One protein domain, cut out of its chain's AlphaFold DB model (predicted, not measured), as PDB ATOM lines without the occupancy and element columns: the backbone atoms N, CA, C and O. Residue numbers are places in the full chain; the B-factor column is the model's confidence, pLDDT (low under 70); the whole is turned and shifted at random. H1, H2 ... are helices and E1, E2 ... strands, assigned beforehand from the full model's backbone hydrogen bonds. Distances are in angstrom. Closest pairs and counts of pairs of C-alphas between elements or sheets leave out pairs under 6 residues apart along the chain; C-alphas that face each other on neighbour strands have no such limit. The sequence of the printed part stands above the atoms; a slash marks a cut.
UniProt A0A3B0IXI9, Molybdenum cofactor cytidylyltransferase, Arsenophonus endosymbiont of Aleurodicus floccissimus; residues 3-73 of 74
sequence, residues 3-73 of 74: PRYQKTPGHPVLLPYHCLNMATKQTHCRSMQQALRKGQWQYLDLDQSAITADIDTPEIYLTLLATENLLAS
ATOM      1  N   PRO A   3      23.288  34.288  15.365       88.25
ATOM      2  CA  PRO A   3      23.081  34.375  16.798       88.25
ATOM      3  C   PRO A   3      23.914  35.500  17.402       88.25
ATOM      4  O   PRO A   3      25.032  35.770  16.956       88.25
ATOM      5  N   ARG A   4      23.379  36.157  18.428       91.56
ATOM      6  CA  ARG A   4      24.107  37.156  19.202       91.56
ATOM      7  C   ARG A   4      23.786  37.036  20.685       91.56
ATOM      8  O   ARG A   4      22.632  36.849  21.057       91.56
ATOM      9  N   TYR A   5      24.812  37.204  21.506       90.94
ATOM     10  CA  TYR A   5      24.701  37.355  22.951       90.94
ATOM     11  C   TYR A   5      25.067  38.795  23.301       90.94
ATOM     12  O   TYR A   5      26.107  39.289  22.871       90.94
ATOM     13  N   GLN A   6      24.193  39.508  24.017       89.75
ATOM     14  CA  GLN A   6      24.409  40.914  24.399       89.75
ATOM     15  C   GLN A   6      24.861  41.820  23.232       89.75
ATOM     16  O   GLN A   6      25.787  42.617  23.358       89.75
ATOM     17  N   LYS A   7      24.196  41.709  22.073       87.94
ATOM     18  CA  LYS A   7      24.519  42.424  20.815       87.94
ATOM     19  C   LYS A   7      25.836  42.016  20.139       87.94
ATOM     20  O   LYS A   7      26.122  42.520  19.051       87.94
ATOM     21  N   THR A   8      26.585  41.079  20.708       88.44
ATOM     22  CA  THR A   8      27.804  40.529  20.115       88.44
ATOM     23  C   THR A   8      27.453  39.300  19.275       88.44
ATOM     24  O   THR A   8      26.949  38.321  19.824       88.44
ATOM     25  N   PRO A   9      27.658  39.332  17.945       87.94
ATOM     26  CA  PRO A   9      27.398  38.182  17.090       87.94
ATOM     27  C   PRO A   9      28.417  37.069  17.338       87.94
ATOM     28  O   PRO A   9      29.596  37.351  17.549       87.94
ATOM     29  N   GLY A  10      27.970  35.822  17.240       86.38
ATOM     30  CA  GLY A  10      28.812  34.646  17.435       86.38
ATOM     31  C   GLY A  10      28.381  33.453  16.583       86.38
ATOM     32  O   GLY A  10      27.611  33.594  15.625       86.38
ATOM     33  N   HIS A  11      28.910  32.280  16.916       85.69
ATOM     34  CA  HIS A  11      28.627  31.022  16.230       85.69
ATOM     35  C   HIS A  11      27.421  30.302  16.864       85.69
ATOM     36  O   HIS A  11      27.152  30.486  18.048       85.69
ATOM     37  N   PRO A  12      26.689  29.453  16.116       78.94
ATOM     38  CA  PRO A  12      26.853  29.103  14.701       78.94
ATOM     39  C   PRO A  12      26.222  30.123  13.743       78.94
ATOM     40  O   PRO A  12      25.171  30.687  14.015       78.94
ATOM     41  N   VAL A  13      26.805  30.309  12.560       83.12
ATOM     42  CA  VAL A  13      26.255  31.215  11.540       83.12
ATOM     43  C   VAL A  13      25.432  30.417  10.525       83.12
ATOM     44  O   VAL A  13      25.984  29.605   9.784       83.12
ATOM     45  N   LEU A  14      24.119  30.660  10.445       85.25
ATOM     46  CA  LEU A  14      23.254  30.010   9.454       85.25
ATOM     47  C   LEU A  14      23.137  30.879   8.199       85.25
ATOM     48  O   LEU A  14      22.517  31.948   8.222       85.25
ATOM     49  N   LEU A  15      23.715  30.412   7.096       84.50
ATOM     50  CA  LEU A  15      23.849  31.177   5.859       84.50
ATOM     51  C   LEU A  15      23.204  30.449   4.677       84.50
ATOM     52  O   LEU A  15      23.457  29.259   4.486       84.50
ATOM     53  N   PRO A  16      22.451  31.155   3.820       85.56
ATOM     54  CA  PRO A  16      22.135  30.646   2.496       85.56
ATOM     55  C   PRO A  16      23.417  30.373   1.700       85.56
ATOM     56  O   PRO A  16      24.362  31.167   1.731       85.56
ATOM     57  N   TYR A  17      23.427  29.287   0.922       87.06
ATOM     58  CA  TYR A  17      24.595  28.867   0.136       87.06
ATOM     59  C   TYR A  17      25.151  29.978  -0.772       87.06
ATOM     60  O   TYR A  17      26.364  30.164  -0.876       87.06
ATOM     61  N   HIS A  18      24.273  30.766  -1.400       86.81
ATOM     62  CA  HIS A  18      24.693  31.860  -2.273       86.81
ATOM     63  C   HIS A  18      25.495  32.932  -1.520       86.81
ATOM     64  O   HIS A  18      26.473  33.444  -2.061       86.81
ATOM     65  N   CYS A  19      25.148  33.233  -0.264       86.00
ATOM     66  CA  CYS A  19      25.897  34.202   0.527       86.00
ATOM     67  C   CYS A  19      27.291  33.686   0.889       86.00
ATOM     68  O   CYS A  19      28.248  34.456   0.860       86.00
ATOM     69  N   LEU A  20      27.412  32.388   1.192       86.62
ATOM     70  CA  LEU A  20      28.708  31.755   1.434       86.62
ATOM     71  C   LEU A  20      29.600  31.867   0.191       86.62
ATOM     72  O   LEU A  20      30.734  32.323   0.288       86.62
ATOM     73  N   ASN A  21      29.058  31.544  -0.986       88.88
ATOM     74  CA  ASN A  21      29.781  31.638  -2.256       88.88
ATOM     75  C   ASN A  21      30.187  33.084  -2.607       88.88
ATOM     76  O   ASN A  21      31.221  33.317  -3.228       88.88
ATOM     77  N   MET A  22      29.386  34.081  -2.222       87.75
ATOM     78  CA  MET A  22      29.772  35.486  -2.372       87.75
ATOM     79  C   MET A  22      30.886  35.881  -1.404       87.75
ATOM     80  O   MET A  22      31.803  36.595  -1.802       87.75
ATOM     81  N   ALA A  23      30.822  35.428  -0.151       88.06
ATOM     82  CA  ALA A  23      31.811  35.744   0.874       88.06
ATOM     83  C   ALA A  23      33.197  35.172   0.532       88.06
ATOM     84  O   ALA A  23      34.190  35.886   0.646       88.06
ATOM     85  N   THR A  24      33.267  33.933   0.032       87.62
ATOM     86  CA  THR A  24      34.537  33.274  -0.332       87.62
ATOM     87  C   THR A  24      35.242  33.920  -1.527       87.62
ATOM     88  O   THR A  24      36.456  33.805  -1.661       87.62
ATOM     89  N   LYS A  25      34.508  34.637  -2.383       89.19
ATOM     90  CA  LYS A  25      35.066  35.363  -3.535       89.19
ATOM     91  C   LYS A  25      35.654  36.731  -3.170       89.19
ATOM     92  O   LYS A  25      36.235  37.391  -4.031       89.19
ATOM     93  N   GLN A  26      35.511  37.191  -1.925       87.19
ATOM     94  CA  GLN A  26      36.017  38.497  -1.502       87.19
ATOM     95  C   GLN A  26      37.507  38.434  -1.146       87.19
ATOM     96  O   GLN A  26      37.880  38.163  -0.011       87.19
ATOM     97  N   THR A  27      38.366  38.783  -2.102       85.25
ATOM     98  CA  THR A  27      39.835  38.742  -1.950       85.25
ATOM     99  C   THR A  27      40.420  39.809  -1.018       85.25
ATOM    100  O   THR A  27      41.567  39.701  -0.601       85.25
ATOM    101  N   HIS A  28      39.650  40.847  -0.686       87.56
ATOM    102  CA  HIS A  28      40.115  41.982   0.121       87.56
ATOM    103  C   HIS A  28      39.784  41.842   1.618       87.56
ATOM    104  O   HIS A  28      40.157  42.702   2.415       87.56
ATOM    105  N   CYS A  29      39.050  40.797   2.011       87.38
ATOM    106  CA  CYS A  29      38.674  40.573   3.405       87.38
ATOM    107  C   CYS A  29      39.718  39.709   4.109       87.38
ATOM    108  O   CYS A  29      40.247  38.767   3.529       87.38
ATOM    109  N   ARG A  30      39.987  40.011   5.381       88.56
ATOM    110  CA  ARG A  30      40.959  39.275   6.207       88.56
ATOM    111  C   ARG A  30      40.320  38.170   7.050       88.56
ATOM    112  O   ARG A  30      41.033  37.416   7.697       88.56
ATOM    113  N   SER A  31      38.991  38.086   7.069       88.44
ATOM    114  CA  SER A  31      38.252  37.045   7.786       88.44
ATOM    115  C   SER A  31      36.862  36.822   7.193       88.44
ATOM    116  O   SER A  31      36.283  37.714   6.564       88.44
ATOM    117  N   MET A  32      36.285  35.646   7.454       85.81
ATOM    118  CA  MET A  32      34.891  35.352   7.102       85.81
ATOM    119  C   MET A  32      33.914  36.302   7.793       85.81
ATOM    120  O   MET A  32      32.939  36.723   7.182       85.81
ATOM    121  N   GLN A  33      34.208  36.727   9.025       85.38
ATOM    122  CA  GLN A  33      33.407  37.732   9.722       85.38
ATOM    123  C   GLN A  33      33.329  39.047   8.925       85.38
ATOM    124  O   GLN A  33      32.247  39.618   8.776       85.38
ATOM    125  N   GLN A  34      34.450  39.521   8.369       87.12
ATOM    126  CA  GLN A  34      34.471  40.718   7.522       87.12
ATOM    127  C   GLN A  34      33.726  40.506   6.201       87.12
ATOM    128  O   GLN A  34      32.959  41.378   5.792       87.12
ATOM    129  N   ALA A  35      33.921  39.350   5.561       88.06
ATOM    130  CA  ALA A  35      33.265  39.027   4.298       88.06
ATOM    131  C   ALA A  35      31.736  38.943   4.449       88.06
ATOM    132  O   ALA A  35      30.988  39.416   3.591       88.06
ATOM    133  N   LEU A  36      31.273  38.398   5.578       84.44
ATOM    134  CA  LEU A  36      29.859  38.264   5.898       84.44
ATOM    135  C   LEU A  36      29.244  39.586   6.357       84.44
ATOM    136  O   LEU A  36      28.118  39.865   5.976       84.44
ATOM    137  N   ARG A  37      29.954  40.458   7.085       78.38
ATOM    138  CA  ARG A  37      29.425  41.748   7.588       78.38
ATOM    139  C   ARG A  37      28.784  42.661   6.533       78.38
ATOM    140  O   ARG A  37      27.986  43.515   6.899       78.38
ATOM    141  N   LYS A  38      29.118  42.493   5.251       72.06
ATOM    142  CA  LYS A  38      28.529  43.254   4.135       72.06
ATOM    143  C   LYS A  38      27.117  42.794   3.741       72.06
ATOM    144  O   LYS A  38      26.448  43.495   2.990       72.06
ATOM    145  N   GLY A  39      26.677  41.625   4.206       73.25
ATOM    146  CA  GLY A  39      25.327  41.109   3.983       73.25
ATOM    147  C   GLY A  39      24.299  41.690   4.958       73.25
ATOM    148  O   GLY A  39      24.632  42.092   6.072       73.25
ATOM    149  N   GLN A  40      23.030  41.705   4.549       79.00
ATOM    150  CA  GLN A  40      21.913  41.987   5.452       79.00
ATOM    151  C   GLN A  40      21.513  40.697   6.171       79.00
ATOM    152  O   GLN A  40      21.002  39.766   5.552       79.00
ATOM    153  N   TRP A  41      21.753  40.637   7.481       84.12
ATOM    154  CA  TRP A  41      21.464  39.453   8.288       84.12
ATOM    155  C   TRP A  41      20.342  39.695   9.282       84.12
ATOM    156  O   TRP A  41      20.284  40.730   9.941       84.12
ATOM    157  N   GLN A  42      19.506  38.675   9.451       87.19
ATOM    158  CA  GLN A  42      18.651  38.555  10.625       87.19
ATOM    159  C   GLN A  42      19.486  38.087  11.814       87.19
ATOM    160  O   GLN A  42      20.263  37.134  11.681       87.19
ATOM    161  N   TYR A  43      19.298  38.735  12.960       89.00
ATOM    162  CA  TYR A  43      19.953  38.370  14.207       89.00
ATOM    163  C   TYR A  43      18.983  37.651  15.137       89.00
ATOM    164  O   TYR A  43      17.813  38.020  15.200       89.00
ATOM    165  N   LEU A  44      19.489  36.650  15.854       89.25
ATOM    166  CA  LEU A  44      18.761  35.947  16.906       89.25
ATOM    167  C   LEU A  44      19.435  36.254  18.243       89.25
ATOM    168  O   LEU A  44      20.584  35.868  18.440       89.25
ATOM    169  N   ASP A  45      18.742  36.969  19.125       91.69
ATOM    170  CA  ASP A  45      19.214  37.195  20.492       91.69
ATOM    171  C   ASP A  45      19.080  35.908  21.306       91.69
ATOM    172  O   ASP A  45      18.018  35.288  21.320       91.69
ATOM    173  N   LEU A  46      20.168  35.512  21.958       89.81
ATOM    174  CA  LEU A  46      20.240  34.349  22.834       89.81
ATOM    175  C   LEU A  46      20.903  34.755  24.153       89.81
ATOM    176  O   LEU A  46      21.799  35.597  24.163       89.81
ATOM    177  N   ASP A  47      20.505  34.107  25.247       89.81
ATOM    178  CA  ASP A  47      20.978  34.420  26.605       89.81
ATOM    179  C   ASP A  47      22.213  33.603  27.028       89.81
ATOM    180  O   ASP A  47      22.611  33.604  28.190       89.81
ATOM    181  N   GLN A  48      22.844  32.897  26.088       85.62
ATOM    182  CA  GLN A  48      23.997  32.034  26.348       85.62
ATOM    183  C   GLN A  48      25.299  32.690  25.881       85.62
ATOM    184  O   GLN A  48      25.521  32.883  24.687       85.62
ATOM    185  N   SER A  49      26.214  32.969  26.809       84.19
ATOM    186  CA  SER A  49      27.521  33.567  26.492       84.19
ATOM    187  C   SER A  49      28.438  32.656  25.663       84.19
ATOM    188  O   SER A  49      29.309  33.152  24.947       84.19
ATOM    189  N   ALA A  50      28.211  31.337  25.698       83.25
ATOM    190  CA  ALA A  50      28.980  30.338  24.949       83.25
ATOM    191  C   ALA A  50      28.977  30.577  23.426       83.25
ATOM    192  O   ALA A  50      29.907  30.185  22.735       83.25
ATOM    193  N   ILE A  51      27.968  31.280  22.906       82.44
ATOM    194  CA  ILE A  51      27.835  31.649  21.486       82.44
ATOM    195  C   ILE A  51      29.005  32.505  20.992       82.44
ATOM    196  O   ILE A  51      29.353  32.473  19.811       82.44
ATOM    197  N   THR A  52      29.588  33.301  21.886       84.75
ATOM    198  CA  THR A  52      30.677  34.238  21.581       84.75
ATOM    199  C   THR A  52      32.031  33.778  22.111       84.75
ATOM    200  O   THR A  52      33.003  34.515  21.981       84.75
ATOM    201  N   ALA A  53      32.093  32.614  22.760       84.31
ATOM    202  CA  ALA A  53      33.303  32.131  23.405       84.31
ATOM    203  C   ALA A  53      34.134  31.289  22.428       84.31
ATOM    204  O   ALA A  53      33.694  30.224  22.002       84.31
ATOM    205  N   ASP A  54      35.350  31.752  22.146       87.69
ATOM    206  CA  ASP A  54      36.390  30.975  21.475       87.69
ATOM    207  C   ASP A  54      37.458  30.585  22.513       87.69
ATOM    208  O   ASP A  54      37.839  31.387  23.371       87.69
ATOM    209  N   ILE A  55      37.925  29.335  22.474       90.25
ATOM    210  CA  ILE A  55      38.927  28.798  23.409       90.25
ATOM    211  C   ILE A  55      40.264  28.717  22.675       90.25
ATOM    212  O   ILE A  55      40.713  27.646  22.274       90.25
ATOM    213  N   ASP A  56      40.884  29.875  22.480       91.62
ATOM    214  CA  ASP A  56      42.114  29.979  21.687       91.62
ATOM    215  C   ASP A  56      43.392  29.869  22.528       91.62
ATOM    216  O   ASP A  56      44.486  29.720  21.976       91.62
ATOM    217  N   THR A  57      43.285  29.946  23.860       93.62
ATOM    218  CA  THR A  57      44.446  29.897  24.757       93.62
ATOM    219  C   THR A  57      44.265  28.913  25.917       93.62
ATOM    220  O   THR A  57      43.135  28.662  26.356       93.62
ATOM    221  N   PRO A  58      45.372  28.368  26.464       94.44
ATOM    222  CA  PRO A  58      45.322  27.505  27.643       94.44
ATOM    223  C   PRO A  58      44.653  28.173  28.850       94.44
ATOM    224  O   PRO A  58      43.937  27.517  29.599       94.44
ATOM    225  N   GLU A  59      44.842  29.479  29.036       93.81
ATOM    226  CA  GLU A  59      44.267  30.230  30.155       93.81
ATOM    227  C   GLU A  59      42.737  30.298  30.061       93.81
ATOM    228  O   GLU A  59      42.040  30.116  31.066       93.81
ATOM    229  N   ILE A  60      42.204  30.507  28.851       89.88
ATOM    230  CA  ILE A  60      40.757  30.484  28.603       89.88
ATOM    231  C   ILE A  60      40.205  29.084  28.885       89.88
ATOM    232  O   ILE A  60      39.184  28.950  29.560       89.88
ATOM    233  N   TYR A  61      40.910  28.036  28.449       91.62
ATOM    234  CA  TYR A  61      40.515  26.654  28.717       91.62
ATOM    235  C   TYR A  61      40.470  26.332  30.221       91.62
ATOM    236  O   TYR A  61      39.489  25.774  30.711       91.62
ATOM    237  N   LEU A  62      41.495  26.729  30.982       93.12
ATOM    238  CA  LEU A  62      41.530  26.527  32.436       93.12
ATOM    239  C   LEU A  62      40.393  27.268  33.151       93.12
ATOM    240  O   LEU A  62      39.803  26.738  34.093       93.12
ATOM    241  N   THR A  63      40.055  28.472  32.686       88.81
ATOM    242  CA  THR A  63      38.934  29.256  33.225       88.81
ATOM    243  C   THR A  63      37.594  28.555  32.985       88.81
ATOM    244  O   THR A  63      36.747  28.513  33.882       88.81
ATOM    245  N   LEU A  64      37.410  27.960  31.804       88.00
ATOM    246  CA  LEU A  64      36.213  27.184  31.483       88.00
ATOM    247  C   LEU A  64      36.057  25.986  32.431       88.00
ATOM    248  O   LEU A  64      35.006  25.841  33.053       88.00
ATOM    249  N   LEU A  65      37.117  25.193  32.614       89.56
ATOM    250  CA  LEU A  65      37.096  24.037  33.519       89.56
ATOM    251  C   LEU A  65      36.791  24.429  34.971       89.56
ATOM    252  O   LEU A  65      36.034  23.745  35.658       89.56
ATOM    253  N   ALA A  66      37.365  25.534  35.457       87.69
ATOM    254  CA  ALA A  66      37.081  26.031  36.802       87.69
ATOM    255  C   ALA A  66      35.600  26.413  36.969       87.69
ATOM    256  O   ALA A  66      35.005  26.138  38.011       87.69
ATOM    257  N   THR A  67      35.000  26.999  35.930       83.38
ATOM    258  CA  THR A  67      33.585  27.396  35.913       83.38
ATOM    259  C   THR A  67      32.659  26.176  35.904       83.38
ATOM    260  O   THR A  67      31.695  26.143  36.667       83.38
ATOM    261  N   GLU A  68      32.961  25.150  35.103       79.62
ATOM    262  CA  GLU A  68      32.182  23.902  35.073       79.62
ATOM    263  C   GLU A  68      32.231  23.156  36.411       79.62
ATOM    264  O   GLU A  68      31.197  22.724  36.918       79.62
ATOM    265  N   ASN A  69      33.410  23.067  37.031       77.44
ATOM    266  CA  ASN A  69      33.565  22.415  38.334       77.44
ATOM    267  C   ASN A  69      32.789  23.135  39.450       77.44
ATOM    268  O   ASN A  69      32.250  22.484  40.347       77.44
ATOM    269  N   LEU A  70      32.706  24.468  39.391       71.00
ATOM    270  CA  LEU A  70      31.893  25.277  40.302       71.00
ATOM    271  C   LEU A  70      30.398  24.970  40.156       71.00
ATOM    272  O   LEU A  70      29.726  24.783  41.165       71.00
ATOM    273  N   LEU A  71      29.899  24.863  38.922       70.81
ATOM    274  CA  LEU A  71      28.497  24.535  38.638       70.81
ATOM    275  C   LEU A  71      28.137  23.079  38.973       70.81
ATOM    276  O   LEU A  71      27.000  22.804  39.333       70.81
ATOM    277  N   ALA A  72      29.087  22.146  38.880       68.06
ATOM    278  CA  ALA A  72      28.883  20.745  39.255       68.06
ATOM    279  C   ALA A  72      28.880  20.508  40.780       68.06
ATOM    280  O   ALA A  72      28.506  19.427  41.233       68.06
ATOM    281  N   SER A  73      29.321  21.497  41.563       64.88
ATOM    282  CA  SER A  73      29.417  21.422  43.027       64.88
ATOM    283  C   SER A  73      28.244  22.099  43.757       64.88
ATOM    284  O   SER A  73      28.223  22.099  44.989       64.88
TER     285      SER A  73
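What this domain is: This is residues 3 to 73 of the 74 residues of the protein "Molybdenum cofactor cytidylyltransferase" of Arsenophonus endosymbiont of Aleurodicus floccissimus (UniProt A0A3B0IXI9). A tiny two-strand parallel sheet, E1 beside E2, lies between a touching helix pair, H1 and H2, at one end and helix H4 at the other, where residues 56 to 62 and 65 to 73 stick out. The printed part has 71 residues, in the order E1, H1, H2, E2, H3, H4, mostly helix. It is loose, radius of gyration of the C-alphas 15.7 A, spanning 47 by 25 by 19 A.

Where its parts are: E1, residues 3 to 5, begins at C-alpha 3 (23.081, 34.375, 16.798); E2 is residues 43 to 45. H1 is residues 17 to 24, 10.9 A; H2 32 to 37; H3 49 to 52. H4, residues 58 to 72, 21.2 A, ends at C-alpha 72 (28.883, 20.745, 39.255).

How they stand to each other: E1 and E2 are parallel, N 4 and O 44 within hydrogen-bond range at 2.8 A. E1, H1 H2, E2 form a strand-helix-strand unit, parallel neighbours with helices between along the chain. H1 and H2 touch, closest C-alphas Ala 23 and Ala 35, 5.0 A. H3 and H4 are apart. Every O i to N i+4 pair is within hydrogen-bond range in H1, H2 and H4; H3 is too short for one.

The domain as a whole: The farthest C-alphas, Thr 27 and Ser 73, are 49.3 A apart. The printed part has no cut; link E1 to H1 is long. Residues 72 to 73 have pLDDT under 70.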